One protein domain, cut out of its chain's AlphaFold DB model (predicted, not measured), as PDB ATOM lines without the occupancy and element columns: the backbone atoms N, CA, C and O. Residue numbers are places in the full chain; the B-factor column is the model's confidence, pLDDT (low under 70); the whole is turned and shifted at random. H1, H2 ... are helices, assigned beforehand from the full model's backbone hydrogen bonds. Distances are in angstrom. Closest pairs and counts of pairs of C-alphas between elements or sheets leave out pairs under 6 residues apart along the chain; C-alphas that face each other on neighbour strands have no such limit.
ATOM      1  N   ARG A 261     274.514 171.136 280.943       76.38
ATOM      2  CA  ARG A 261     275.544 170.138 280.614       76.38
ATOM      3  C   ARG A 261     275.893 170.160 279.128       76.38
ATOM      4  O   ARG A 261     277.072 170.114 278.777       76.38
ATOM      5  N   ILE A 262     274.894 170.301 278.255       77.75
ATOM      6  CA  ILE A 262     275.099 170.383 276.801       77.75
ATOM      7  C   ILE A 262     275.820 171.688 276.459       77.75
ATOM      8  O   ILE A 262     276.810 171.673 275.725       77.75
ATOM      9  N   TYR A 263     275.398 172.804 277.054       78.50
ATOM     10  CA  TYR A 263     276.079 174.090 276.902       78.50
ATOM     11  C   TYR A 263     277.558 174.027 277.283       78.50
ATOM     12  O   TYR A 263     278.410 174.470 276.517       78.50
ATOM     13  N   ARG A 264     277.874 173.453 278.446       79.00
ATOM     14  CA  ARG A 264     279.249 173.320 278.952       79.00
ATOM     15  C   ARG A 264     280.096 172.401 278.076       79.00
ATOM     16  O   ARG A 264     281.265 172.697 277.829       79.00
ATOM     17  N   MET A 265     279.514 171.316 277.567       77.62
ATOM     18  CA  MET A 265     280.172 170.421 276.614       77.62
ATOM     19  C   MET A 265     280.551 171.162 275.325       77.62
ATOM     20  O   MET A 265     281.706 171.107 274.893       77.62
ATOM     21  N   ILE A 266     279.598 171.884 274.735       79.88
ATOM     22  CA  ILE A 266     279.804 172.645 273.498       79.88
ATOM     23  C   ILE A 266     280.797 173.794 273.723       79.88
ATOM     24  O   ILE A 266     281.734 173.956 272.942       79.88
ATOM     25  N   ALA A 267     280.661 174.535 274.824       79.69
ATOM     26  CA  ALA A 267     281.590 175.590 275.227       79.69
ATOM     27  C   ALA A 267     283.023 175.061 275.400       79.69
ATOM     28  O   ALA A 267     283.969 175.645 274.874       79.69
ATOM     29  N   GLY A 268     283.193 173.923 276.078       77.56
ATOM     30  CA  GLY A 268     284.497 173.281 276.239       77.56
ATOM     31  C   GLY A 268     285.131 172.906 274.899       77.56
ATOM     32  O   GLY A 268     286.328 173.116 274.709       77.56
ATOM     33  N   LYS A 269     284.340 172.415 273.935       77.12
ATOM     34  CA  LYS A 269     284.831 172.142 272.577       77.12
ATOM     35  C   LYS A 269     285.241 173.419 271.843       77.12
ATOM     36  O   LYS A 269     286.322 173.437 271.258       77.12
ATOM     37  N   LEU A 270     284.435 174.477 271.921       77.69
ATOM     38  CA  LEU A 270     284.760 175.781 271.335       77.69
ATOM     39  C   LEU A 270     286.076 176.342 271.887       77.69
ATOM     40  O   LEU A 270     286.898 176.818 271.112       77.69
ATOM     41  N   ALA A 271     286.334 176.222 273.193       78.50
ATOM     42  CA  ALA A 271     287.606 176.658 273.781       78.50
ATOM     43  C   ALA A 271     288.835 175.960 273.182       78.50
ATOM     44  O   ALA A 271     289.884 176.586 273.077       78.50
ATOM     45  N   LEU A 272     288.730 174.687 272.784       74.81
ATOM     46  CA  LEU A 272     289.842 173.968 272.144       74.81
ATOM     47  C   LEU A 272     290.154 174.491 270.734       74.81
ATOM     48  O   LEU A 272     291.245 174.251 270.223       74.81
ATOM     49  N   GLU A 273     289.196 175.167 270.103       75.81
ATOM     50  CA  GLU A 273     289.306 175.729 268.751       75.81
ATOM     51  C   GLU A 273     289.618 177.235 268.772       75.81
ATOM     52  O   GLU A 273     290.007 177.812 267.756       75.81
ATOM     53  N   MET A 274     289.465 177.876 269.931       78.31
ATOM     54  CA  MET A 274     289.751 179.289 270.152       78.31
ATOM     55  C   MET A 274     291.235 179.529 270.432       78.31
ATOM     56  O   MET A 274     291.923 178.724 271.063       78.31
ATOM     57  N   LYS A 275     291.727 180.691 270.000       79.25
ATOM     58  CA  LYS A 275     293.032 181.194 270.430       79.25
ATOM     59  C   LYS A 275     292.937 181.711 271.871       79.25
ATOM     60  O   LYS A 275     291.869 182.125 272.312       79.25
ATOM     61  N   GLN A 276     294.052 181.698 272.603       75.94
ATOM     62  CA  GLN A 276     294.084 182.113 274.016       75.94
ATOM     63  C   GLN A 276     293.730 183.593 274.241       75.94
ATOM     64  O   GLN A 276     293.344 183.963 275.346       75.94
ATOM     65  N   ASP A 277     293.867 184.426 273.212       80.06
ATOM     66  CA  ASP A 277     293.510 185.844 273.201       80.06
ATOM     67  C   ASP A 277     292.027 186.105 272.871       80.06
ATOM     68  O   ASP A 277     291.586 187.251 272.946       80.06
ATOM     69  N   ASP A 278     291.234 185.072 272.548       78.69
ATOM     70  CA  ASP A 278     289.787 185.216 272.363       78.69
ATOM     71  C   ASP A 278     289.135 185.618 273.709       78.69
ATOM     72  O   ASP A 278     289.347 184.942 274.724       78.69
ATOM     73  N   PRO A 279     288.326 186.697 273.758       77.25
ATOM     74  CA  PRO A 279     287.737 187.207 274.999       77.25
ATOM     75  C   PRO A 279     286.839 186.190 275.721       77.25
ATOM     76  O   PRO A 279     286.574 186.345 276.916       77.25
ATOM     77  N   TYR A 280     286.386 185.143 275.029       75.44
ATOM     78  CA  TYR A 280     285.564 184.076 275.596       75.44
ATOM     79  C   TYR A 280     286.368 182.825 275.976       75.44
ATOM     80  O   TYR A 280     285.836 181.948 276.663       75.44
ATOM     81  N   TYR A 281     287.660 182.752 275.632       79.56
ATOM     82  CA  TYR A 281     288.517 181.606 275.949       79.56
ATOM     83  C   TYR A 281     288.557 181.321 277.456       79.56
ATOM     84  O   TYR A 281     288.369 180.181 277.878       79.56
ATOM     85  N   ALA A 282     288.734 182.343 278.299       76.56
ATOM     86  CA  ALA A 282     288.786 182.182 279.758       76.56
ATOM     87  C   ALA A 282     287.466 181.667 280.371       76.56
ATOM     88  O   ALA A 282     287.481 180.967 281.386       76.56
ATOM     89  N   LEU A 283     286.325 182.000 279.755       75.75
ATOM     90  CA  LEU A 283     285.005 181.517 280.168       75.75
ATOM     91  C   LEU A 283     284.824 180.035 279.806       75.75
ATOM     92  O   LEU A 283     284.328 179.248 280.610       75.75
ATOM     93  N   PHE A 284     285.253 179.650 278.605       77.56
ATOM     94  CA  PHE A 284     285.030 178.319 278.042       77.56
ATOM     95  C   PHE A 284     286.076 177.279 278.457       77.56
ATOM     96  O   PHE A 284     285.747 176.110 278.661       77.56
ATOM     97  N   SER A 285     287.328 177.698 278.643       73.25
ATOM     98  CA  SER A 285     288.460 176.832 279.011       73.25
ATOM     99  C   SER A 285     288.254 176.081 280.326       73.25
ATOM    100  O   SER A 285     288.782 174.978 280.479       73.25
ATOM    101  N   ARG A 286     287.418 176.596 281.237       75.62
ATOM    102  CA  ARG A 286     287.035 175.922 282.494       75.62
ATOM    103  C   ARG A 286     286.379 174.560 282.253       75.62
ATOM    104  O   ARG A 286     286.512 173.650 283.067       75.62
ATOM    105  N   TRP A 287     285.745 174.405 281.094       73.19
ATOM    106  CA  TRP A 287     285.042 173.199 280.674       73.19
ATOM    107  C   TRP A 287     285.896 172.297 279.766       73.19
ATOM    108  O   TRP A 287     285.440 171.254 279.327       73.19
ATOM    109  N   THR A 288     287.161 172.625 279.481       69.44
ATOM    110  CA  THR A 288     288.020 171.789 278.605       69.44
ATOM    111  C   THR A 288     288.570 170.524 279.288       69.44
ATOM    112  O   THR A 288     289.245 169.715 278.649       69.44
ATOM    113  N   SER A 289     288.308 170.328 280.589       56.53
ATOM    114  CA  SER A 289     288.920 169.260 281.392       56.53
ATOM    115  C   SER A 289     288.275 167.874 281.206       56.53
ATOM    116  O   SER A 289     287.140 167.728 280.748       56.53
ATOM    117  N   LYS A 290     288.989 166.825 281.652       54.41
ATOM    118  CA  LYS A 290     288.560 165.408 281.681       54.41
ATOM    119  C   LYS A 290     287.184 165.185 282.348       54.41
ATOM    120  O   LYS A 290     286.533 164.180 282.076       54.41
ATOM    121  N   ALA A 291     286.713 166.128 283.170       52.25
ATOM    122  CA  ALA A 291     285.388 166.107 283.789       52.25
ATOM    123  C   ALA A 291     284.231 166.154 282.765       52.25
ATOM    124  O   ALA A 291     283.211 165.504 282.988       52.25
ATOM    125  N   ASN A 292     284.410 166.792 281.598       56.81
ATOM    126  CA  ASN A 292     283.393 166.801 280.532       56.81
ATOM    127  C   ASN A 292     283.173 165.411 279.898       56.81
ATOM    128  O   ASN A 292     282.051 165.091 279.513       56.81
ATOM    129  N   TYR A 293     284.192 164.538 279.870       53.25
ATOM    130  CA  TYR A 293     284.026 163.134 279.444       53.25
ATOM    131  C   TYR A 293     283.154 162.332 280.413       53.25
ATOM    132  O   TYR A 293     282.429 161.436 279.992       53.25
ATOM    133  N   THR A 294     283.207 162.665 281.706       56.09
ATOM    134  CA  THR A 294     282.409 161.989 282.741       56.09
ATOM    135  C   THR A 294     280.955 162.479 282.719       56.09
ATOM    136  O   THR A 294     280.029 161.709 282.970       56.09
ATOM    137  N   GLN A 295     280.729 163.743 282.344       59.16
ATOM    138  CA  GLN A 295     279.383 164.294 282.163       59.16
ATOM    139  C   GLN A 295     278.682 163.752 280.912       59.16
ATOM    140  O   GLN A 295     277.499 163.429 280.983       59.16
ATOM    141  N   LEU A 296     279.404 163.554 279.804       61.53
ATOM    142  CA  LEU A 296     278.873 162.893 278.606       61.53
ATOM    143  C   LEU A 296     278.365 161.479 278.908       61.53
ATOM    144  O   LEU A 296     277.246 161.149 278.539       61.53
ATOM    145  N   SER A 297     279.120 160.684 279.674       60.22
ATOM    146  CA  SER A 297     278.670 159.356 280.125       60.22
ATOM    147  C   SER A 297     277.459 159.376 281.069       60.22
ATOM    148  O   SER A 297     276.867 158.329 281.303       60.22
ATOM    149  N   SER A 298     277.100 160.544 281.618       65.38
ATOM    150  CA  SER A 298     275.919 160.734 282.473       65.38
ATOM    151  C   SER A 298     274.694 161.282 281.731       65.38
ATOM    152  O   SER A 298     273.617 161.362 282.322       65.38
ATOM    153  N   MET A 299     274.842 161.683 280.461       69.62
ATOM    154  CA  MET A 299     273.706 162.005 279.596       69.62
ATOM    155  C   MET A 299     273.003 160.725 279.158       69.62
ATOM    156  O   MET A 299     273.657 159.692 278.985       69.62
ATOM    157  N   ASP A 300     271.694 160.820 278.918       70.50
ATOM    158  CA  ASP A 300     270.941 159.725 278.317       70.50
ATOM    159  C   ASP A 300     271.628 159.305 277.001       70.50
ATOM    160  O   ASP A 300     271.873 160.157 276.137       70.50
ATOM    161  N   PRO A 301     271.993 158.019 276.834       68.69
ATOM    162  CA  PRO A 301     272.589 157.519 275.600       68.69
ATOM    163  C   PRO A 301     271.774 157.824 274.337       68.69
ATOM    164  O   PRO A 301     272.354 157.846 273.253       68.69
ATOM    165  N   ALA A 302     270.464 158.066 274.453       71.25
ATOM    166  CA  ALA A 302     269.610 158.476 273.341       71.25
ATOM    167  C   ALA A 302     269.864 159.924 272.876       71.25
ATOM    168  O   ALA A 302     269.718 160.212 271.689       71.25
ATOM    169  N   ASP A 303     270.299 160.811 273.775       69.81
ATOM    170  CA  ASP A 303     270.511 162.238 273.488       69.81
ATOM    171  C   ASP A 303     271.928 162.530 272.973       69.81
ATOM    172  O   ASP A 303     272.159 163.499 272.248       69.81
ATOM    173  N   GLN A 304     272.902 161.686 273.330       70.31
ATOM    174  CA  GLN A 304     274.307 161.880 272.954       70.31
ATOM    175  C   GLN A 304     274.530 161.967 271.429       70.31
ATOM    176  O   GLN A 304     275.197 162.915 271.005       70.31
ATOM    177  N   PRO A 305     273.962 161.078 270.582       67.12
ATOM    178  CA  PRO A 305     274.178 161.109 269.131       67.12
ATOM    179  C   PRO A 305     273.704 162.408 268.477       67.12
ATOM    180  O   PRO A 305     274.183 162.782 267.407       67.12
ATOM    181  N   PHE A 306     272.772 163.114 269.124       75.25
ATOM    182  CA  PHE A 306     272.260 164.373 268.611       75.25
ATOM    183  C   PHE A 306     273.314 165.480 268.659       75.25
ATOM    184  O   PHE A 306     273.340 166.319 267.767       75.25
ATOM    185  N   PHE A 307     274.242 165.467 269.620       76.06
ATOM    186  CA  PHE A 307     275.235 166.536 269.798       76.06
ATOM    187  C   PHE A 307     276.684 166.084 269.580       76.06
ATOM    188  O   PHE A 307     277.537 166.902 269.224       76.06
ATOM    189  N   VAL A 308     276.983 164.799 269.760       76.19
ATOM    190  CA  VAL A 308     278.334 164.241 269.636       76.19
ATOM    191  C   VAL A 308     278.346 162.967 268.798       76.19
ATOM    192  O   VAL A 308     277.452 162.131 268.881       76.19
ATOM    193  N   ASN A 309     279.403 162.785 268.013       73.50
ATOM    194  CA  ASN A 309     279.700 161.509 267.374       73.50
ATOM    195  C   ASN A 309     280.359 160.588 268.413       73.50
ATOM    196  O   ASN A 309     281.223 161.049 269.160       73.50
ATOM    197  N   HIS A 310     279.948 159.312 268.446       63.53
ATOM    198  CA  HIS A 310     280.350 158.278 269.414       63.53
ATOM    199  C   HIS A 310     281.715 158.530 270.092       63.53
ATOM    200  O   HIS A 310     282.754 158.360 269.445       63.53
ATOM    201  N   PRO A 311     281.743 158.912 271.383       60.72
ATOM    202  CA  PRO A 311     282.994 159.198 272.071       60.72
ATOM    203  C   PRO A 311     283.804 157.905 272.229       60.72
ATOM    204  O   PRO A 311     283.410 157.001 272.964       60.72
ATOM    205  N   GLN A 312     284.945 157.797 271.545       60.00
ATOM    206  CA  GLN A 312     285.902 156.729 271.833       60.00
ATOM    207  C   GLN A 312     286.704 157.084 273.095       60.00
ATOM    208  O   GLN A 312     287.104 158.243 273.260       60.00
ATOM    209  N   PRO A 313     286.988 156.113 273.984       57.47
ATOM    210  CA  PRO A 313     287.861 156.343 275.127       57.47
ATOM    211  C   PRO A 313     289.199 156.938 274.671       57.47
ATOM    212  O   PRO A 313     289.858 156.389 273.791       57.47
ATOM    213  N   ASN A 314     289.608 158.052 275.284       59.12
ATOM    214  CA  ASN A 314     290.858 158.775 274.999       59.12
ATOM    215  C   ASN A 314     290.952 159.486 273.633       59.12
ATOM    216  O   ASN A 314     292.038 159.952 273.287       59.12
ATOM    217  N   GLN A 315     289.861 159.618 272.872       62.97
ATOM    218  CA  GLN A 315     289.826 160.479 271.683       62.97
ATOM    219  C   GLN A 315     289.091 161.795 271.960       62.97
ATOM    220  O   GLN A 315     288.134 161.789 272.734       62.97
ATOM    221  N   PRO A 316     289.487 162.910 271.310       65.56
ATOM    222  CA  PRO A 316     288.745 164.163 271.378       65.56
ATOM    223  C   PRO A 316     287.275 163.964 271.000       65.56
ATOM    224  O   PRO A 316     286.982 163.381 269.955       65.56
ATOM    225  N   VAL A 317     286.357 164.495 271.815       70.56
ATOM    226  CA  VAL A 317     284.925 164.534 271.487       70.56
ATOM    227  C   VAL A 317     284.737 165.256 270.155       70.56
ATOM    228  O   VAL A 317     285.144 166.411 269.985       70.56
ATOM    229  N   GLN A 318     284.110 164.570 269.204       77.50
ATOM    230  CA  GLN A 318     283.716 165.156 267.932       77.50
ATOM    231  C   GLN A 318     282.247 165.550 268.008       77.50
ATOM    232  O   GLN A 318     281.405 164.727 268.353       77.50
ATOM    233  N   LEU A 319     281.934 166.800 267.674       81.81
ATOM    234  CA  LEU A 319     280.545 167.239 267.582       81.81
ATOM    235  C   LEU A 319     279.882 166.606 266.358       81.81
ATOM    236  O   LEU A 319     280.477 166.562 265.272       81.81
ATOM    237  N   SER A 320     278.635 166.172 266.532       85.81
ATOM    238  CA  SER A 320     277.747 165.880 265.408       85.81
ATOM    239  C   SER A 320     277.498 167.172 264.608       85.81
ATOM    240  O   SER A 320     277.784 168.271 265.098       85.81
ATOM    241  N   PRO A 321     276.954 167.113 263.382       87.12
ATOM    242  CA  PRO A 321     276.656 168.336 262.634       87.12
ATOM    243  C   PRO A 321     275.648 169.251 263.342       87.12
ATOM    244  O   PRO A 321     275.798 170.469 263.305       87.12
ATOM    245  N   MET A 322     274.686 168.683 264.069       88.19
ATOM    246  CA  MET A 322     273.808 169.458 264.942       88.19
ATOM    247  C   MET A 322     274.588 170.069 266.118       88.19
ATOM    248  O   MET A 322     274.468 171.263 266.367       88.19
ATOM    249  N   GLY A 323     275.482 169.325 266.779       87.50
ATOM    250  CA  GLY A 323     276.368 169.885 267.807       87.50
ATOM    251  C   GLY A 323     277.220 171.059 267.303       87.50
ATOM    252  O   GLY A 323     277.387 172.045 268.018       87.50
ATOM    253  N   LYS A 324     277.705 170.998 266.055       87.38
ATOM    254  CA  LYS A 324     278.410 172.112 265.395       87.38
ATOM    255  C   LYS A 324     277.492 173.313 265.160       87.38
ATOM    256  O   LYS A 324     277.880 174.428 265.489       87.38
ATOM    257  N   ALA A 325     276.270 173.087 264.675       89.44
ATOM    258  CA  ALA A 325     275.270 174.143 264.528       89.44
ATOM    259  C   ALA A 325     275.010 174.865 265.861       89.44
ATOM    260  O   ALA A 325     275.051 176.092 265.920       89.44
ATOM    261  N   PHE A 326     274.829 174.113 266.950       88.62
ATOM    262  CA  PHE A 326     274.687 174.687 268.290       88.62
ATOM    263  C   PHE A 326     275.941 175.447 268.741       88.62
ATOM    264  O   PHE A 326     275.813 176.503 269.354       88.62
ATOM    265  N   ALA A 327     277.143 174.952 268.434       85.56
ATOM    266  CA  ALA A 327     278.395 175.642 268.744       85.56
ATOM    267  C   ALA A 327     278.486 177.018 268.065       85.56
ATOM    268  O   ALA A 327     278.875 178.002 268.695       85.56
ATOM    269  N   GLU A 328     278.081 177.104 266.800       87.88
ATOM    270  CA  GLU A 328     278.052 178.367 266.061       87.88
ATOM    271  C   GLU A 328     277.007 179.337 266.622       87.88
ATOM    272  O   GLU A 328     277.319 180.506 266.858       87.88
ATOM    273  N   VAL A 329     275.800 178.850 266.925       89.25
ATOM    274  CA  VAL A 329     274.744 179.661 267.556       89.25
ATOM    275  C   VAL A 329     275.185 180.166 268.929       89.25
ATOM    276  O   VAL A 329     275.003 181.341 269.236       89.25
ATOM    277  N   LEU A 330     275.824 179.315 269.734       87.31
ATOM    278  CA  LEU A 330     276.355 179.685 271.044       87.31
ATOM    279  C   LEU A 330     277.404 180.798 270.934       87.31
ATOM    280  O   LEU A 330     277.401 181.750 271.717       87.31
ATOM    281  N   ARG A 331     278.300 180.695 269.948       84.38
ATOM    282  CA  ARG A 331     279.304 181.730 269.684       84.38
ATOM    283  C   ARG A 331     278.649 183.055 269.297       84.38
ATOM    284  O   ARG A 331     279.071 184.098 269.789       84.38
ATOM    285  N   ALA A 332     277.609 183.012 268.465       86.19
ATOM    286  CA  ALA A 332     276.859 184.199 268.068       86.19
ATOM    287  C   ALA A 332     276.091 184.823 269.252       86.19
ATOM    288  O   ALA A 332     276.169 186.032 269.456       86.19
ATOM    289  N   GLN A 333     275.453 184.012 270.105       87.62
ATOM    290  CA  GLN A 333     274.783 184.468 271.334       87.62
ATOM    291  C   GLN A 333     275.723 185.224 272.285       87.62
ATOM    292  O   GLN A 333     275.303 186.179 272.933       87.62
ATOM    293  N   LEU A 334     277.000 184.835 272.367       81.62
ATOM    294  CA  LEU A 334     277.991 185.566 273.167       81.62
ATOM    295  C   LEU A 334     278.367 186.928 272.581       81.62
ATOM    296  O   LEU A 334     278.722 187.839 273.335       81.62
ATOM    297  N   GLY A 335     278.345 187.046 271.253       82.00
ATOM    298  CA  GLY A 335     278.560 188.305 270.545       82.00
ATOM    299  C   GLY A 335     277.360 189.250 270.630       82.00
ATOM    300  O   GLY A 335     277.554 190.462 270.602       82.00
ATOM    301  N   SER A 336     276.154 188.701 270.786       84.81
ATOM    302  CA  SER A 336     274.896 189.446 270.845       84.81
ATOM    303  C   SER A 336     274.778 190.300 272.106       84.81
ATOM    304  O   SER A 336     275.011 189.835 273.224       84.81
ATOM    305  N   ALA A 337     274.342 191.550 271.949       83.31
ATOM    306  CA  ALA A 337     274.048 192.425 273.084       83.31
ATOM    307  C   ALA A 337     272.828 191.936 273.883       83.31
ATOM    308  O   ALA A 337     272.742 192.181 275.086       83.31
ATOM    309  N   TYR A 338     271.912 191.222 273.223       81.81
ATOM    310  CA  TYR A 338     270.682 190.718 273.820       81.81
ATOM    311  C   TYR A 338     270.915 189.468 274.679       81.81
ATOM    312  O   TYR A 338     270.466 189.398 275.821       81.81
ATOM    313  N   PHE A 339     271.634 188.475 274.147       83.50
ATOM    314  CA  PHE A 339     271.720 187.147 274.774       83.50
ATOM    315  C   PHE A 339     272.913 186.954 275.705       83.50
ATOM    316  O   PHE A 339     272.904 186.047 276.541       83.50
ATOM    317  N   LYS A 340     273.944 187.792 275.587       82.19
ATOM    318  CA  LYS A 340     275.221 187.584 276.276       82.19
ATOM    319  C   LYS A 340     275.097 187.466 277.791       82.19
ATOM    320  O   LYS A 340     275.757 186.610 278.375       82.19
ATOM    321  N   GLU A 341     274.287 188.299 278.437       83.25
ATOM    322  CA  GLU A 341     274.182 188.291 279.904       83.25
ATOM    323  C   GLU A 341     273.370 187.100 280.428       83.25
ATOM    324  O   GLU A 341     273.774 186.468 281.406       83.25
ATOM    325  N   GLU A 342     272.292 186.716 279.737       83.75
ATOM    326  CA  GLU A 342     271.559 185.486 280.053       83.75
ATOM    327  C   GLU A 342     272.467 184.260 279.907       83.75
ATOM    328  O   GLU A 342     272.567 183.431 280.815       83.75
ATOM    329  N   LEU A 343     273.201 184.179 278.797       81.44
ATOM    330  CA  LEU A 343     274.093 183.062 278.537       81.44
ATOM    331  C   LEU A 343     275.246 182.997 279.546       81.44
ATOM    332  O   LEU A 343     275.577 181.920 280.039       81.44
ATOM    333  N   LYS A 344     275.838 184.141 279.908       80.25
ATOM    334  CA  LYS A 344     276.823 184.200 280.995       80.25
ATOM    335  C   LYS A 344     276.238 183.686 282.302       80.25
ATOM    336  O   LYS A 344     276.929 182.940 282.985       80.25
ATOM    337  N   SER A 345     274.999 184.041 282.650       82.75
ATOM    338  CA  SER A 345     274.350 183.545 283.871       82.75
ATOM    339  C   SER A 345     274.200 182.021 283.850       82.75
ATOM    340  O   SER A 345     274.594 181.356 284.806       82.75
ATOM    341  N   ILE A 346     273.747 181.443 282.733       79.81
ATOM    342  CA  ILE A 346     273.644 179.981 282.560       79.81
ATOM    343  C   ILE A 346     275.013 179.301 282.715       79.81
ATOM    344  O   ILE A 346     275.118 178.242 283.332       79.81
ATOM    345  N   LEU A 347     276.070 179.911 282.173       74.38
ATOM    346  CA  LEU A 347     277.427 179.360 282.193       74.38
ATOM    347  C   LEU A 347     278.196 179.607 283.504       74.38
ATOM    348  O   LEU A 347     279.229 178.973 283.701       74.38
ATOM    349  N   SER A 348     277.735 180.525 284.361       72.12
ATOM    350  CA  SER A 348     278.406 180.930 285.613       72.12
ATOM    351  C   SER A 348     277.666 180.541 286.891       72.12
ATOM    352  O   SER A 348     278.214 180.715 287.975       72.12
ATOM    353  N   ASN A 349     276.433 180.040 286.788       64.81
ATOM    354  CA  ASN A 349     275.786 179.365 287.902       64.81
ATOM    355  C   ASN A 349     276.468 177.994 288.089       64.81
ATOM    356  O   ASN A 349     276.344 177.128 287.215       64.81
TER     357      ASN A 349
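Overview. This is residues 261 to 349 of the 350 residues of the protein "Cas_APE2256 domain-containing protein" of Ornatilinea apprima (UniProt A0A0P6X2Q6). H1 crosses the longest helix, H5; H2 and H3 pack on H1, H4 on one end of H5, and H6 makes a corner with the other. Printed are 89 residues with six named helices, H1 to H6, all helix by class. It is compact: radius of gyration of the C-alphas 12.8 A, spans 36 by 24 by 24 A.

Arrangement. H5, residues 321 to 335, touches H1, residues 261 to 273, about perpendicular at 82 degrees, C-alphas 327 and 266 closest, 5.8 A. H1 touches H2, residues 281 to 287, C-alphas 268 and 287 closest, 4.5 A. Every O i to N i+4 pair is within hydrogen-bond range in H5, H3, residues 291 to 296, and H6, residues 340 to 348; H1 has 8 of 9, H2 1 of 3 and 2 of 4 O i to N i+3 pairs.

Along the chain. C-alpha 261 is at (275.544, 170.138, 280.614), C-alpha 348 at (278.406, 180.930, 285.613).

Size, cuts and confidence. A long link joins H4, residues 304 to 307, to H5. The printed part has no cut; 23 residues are under pLDDT 70.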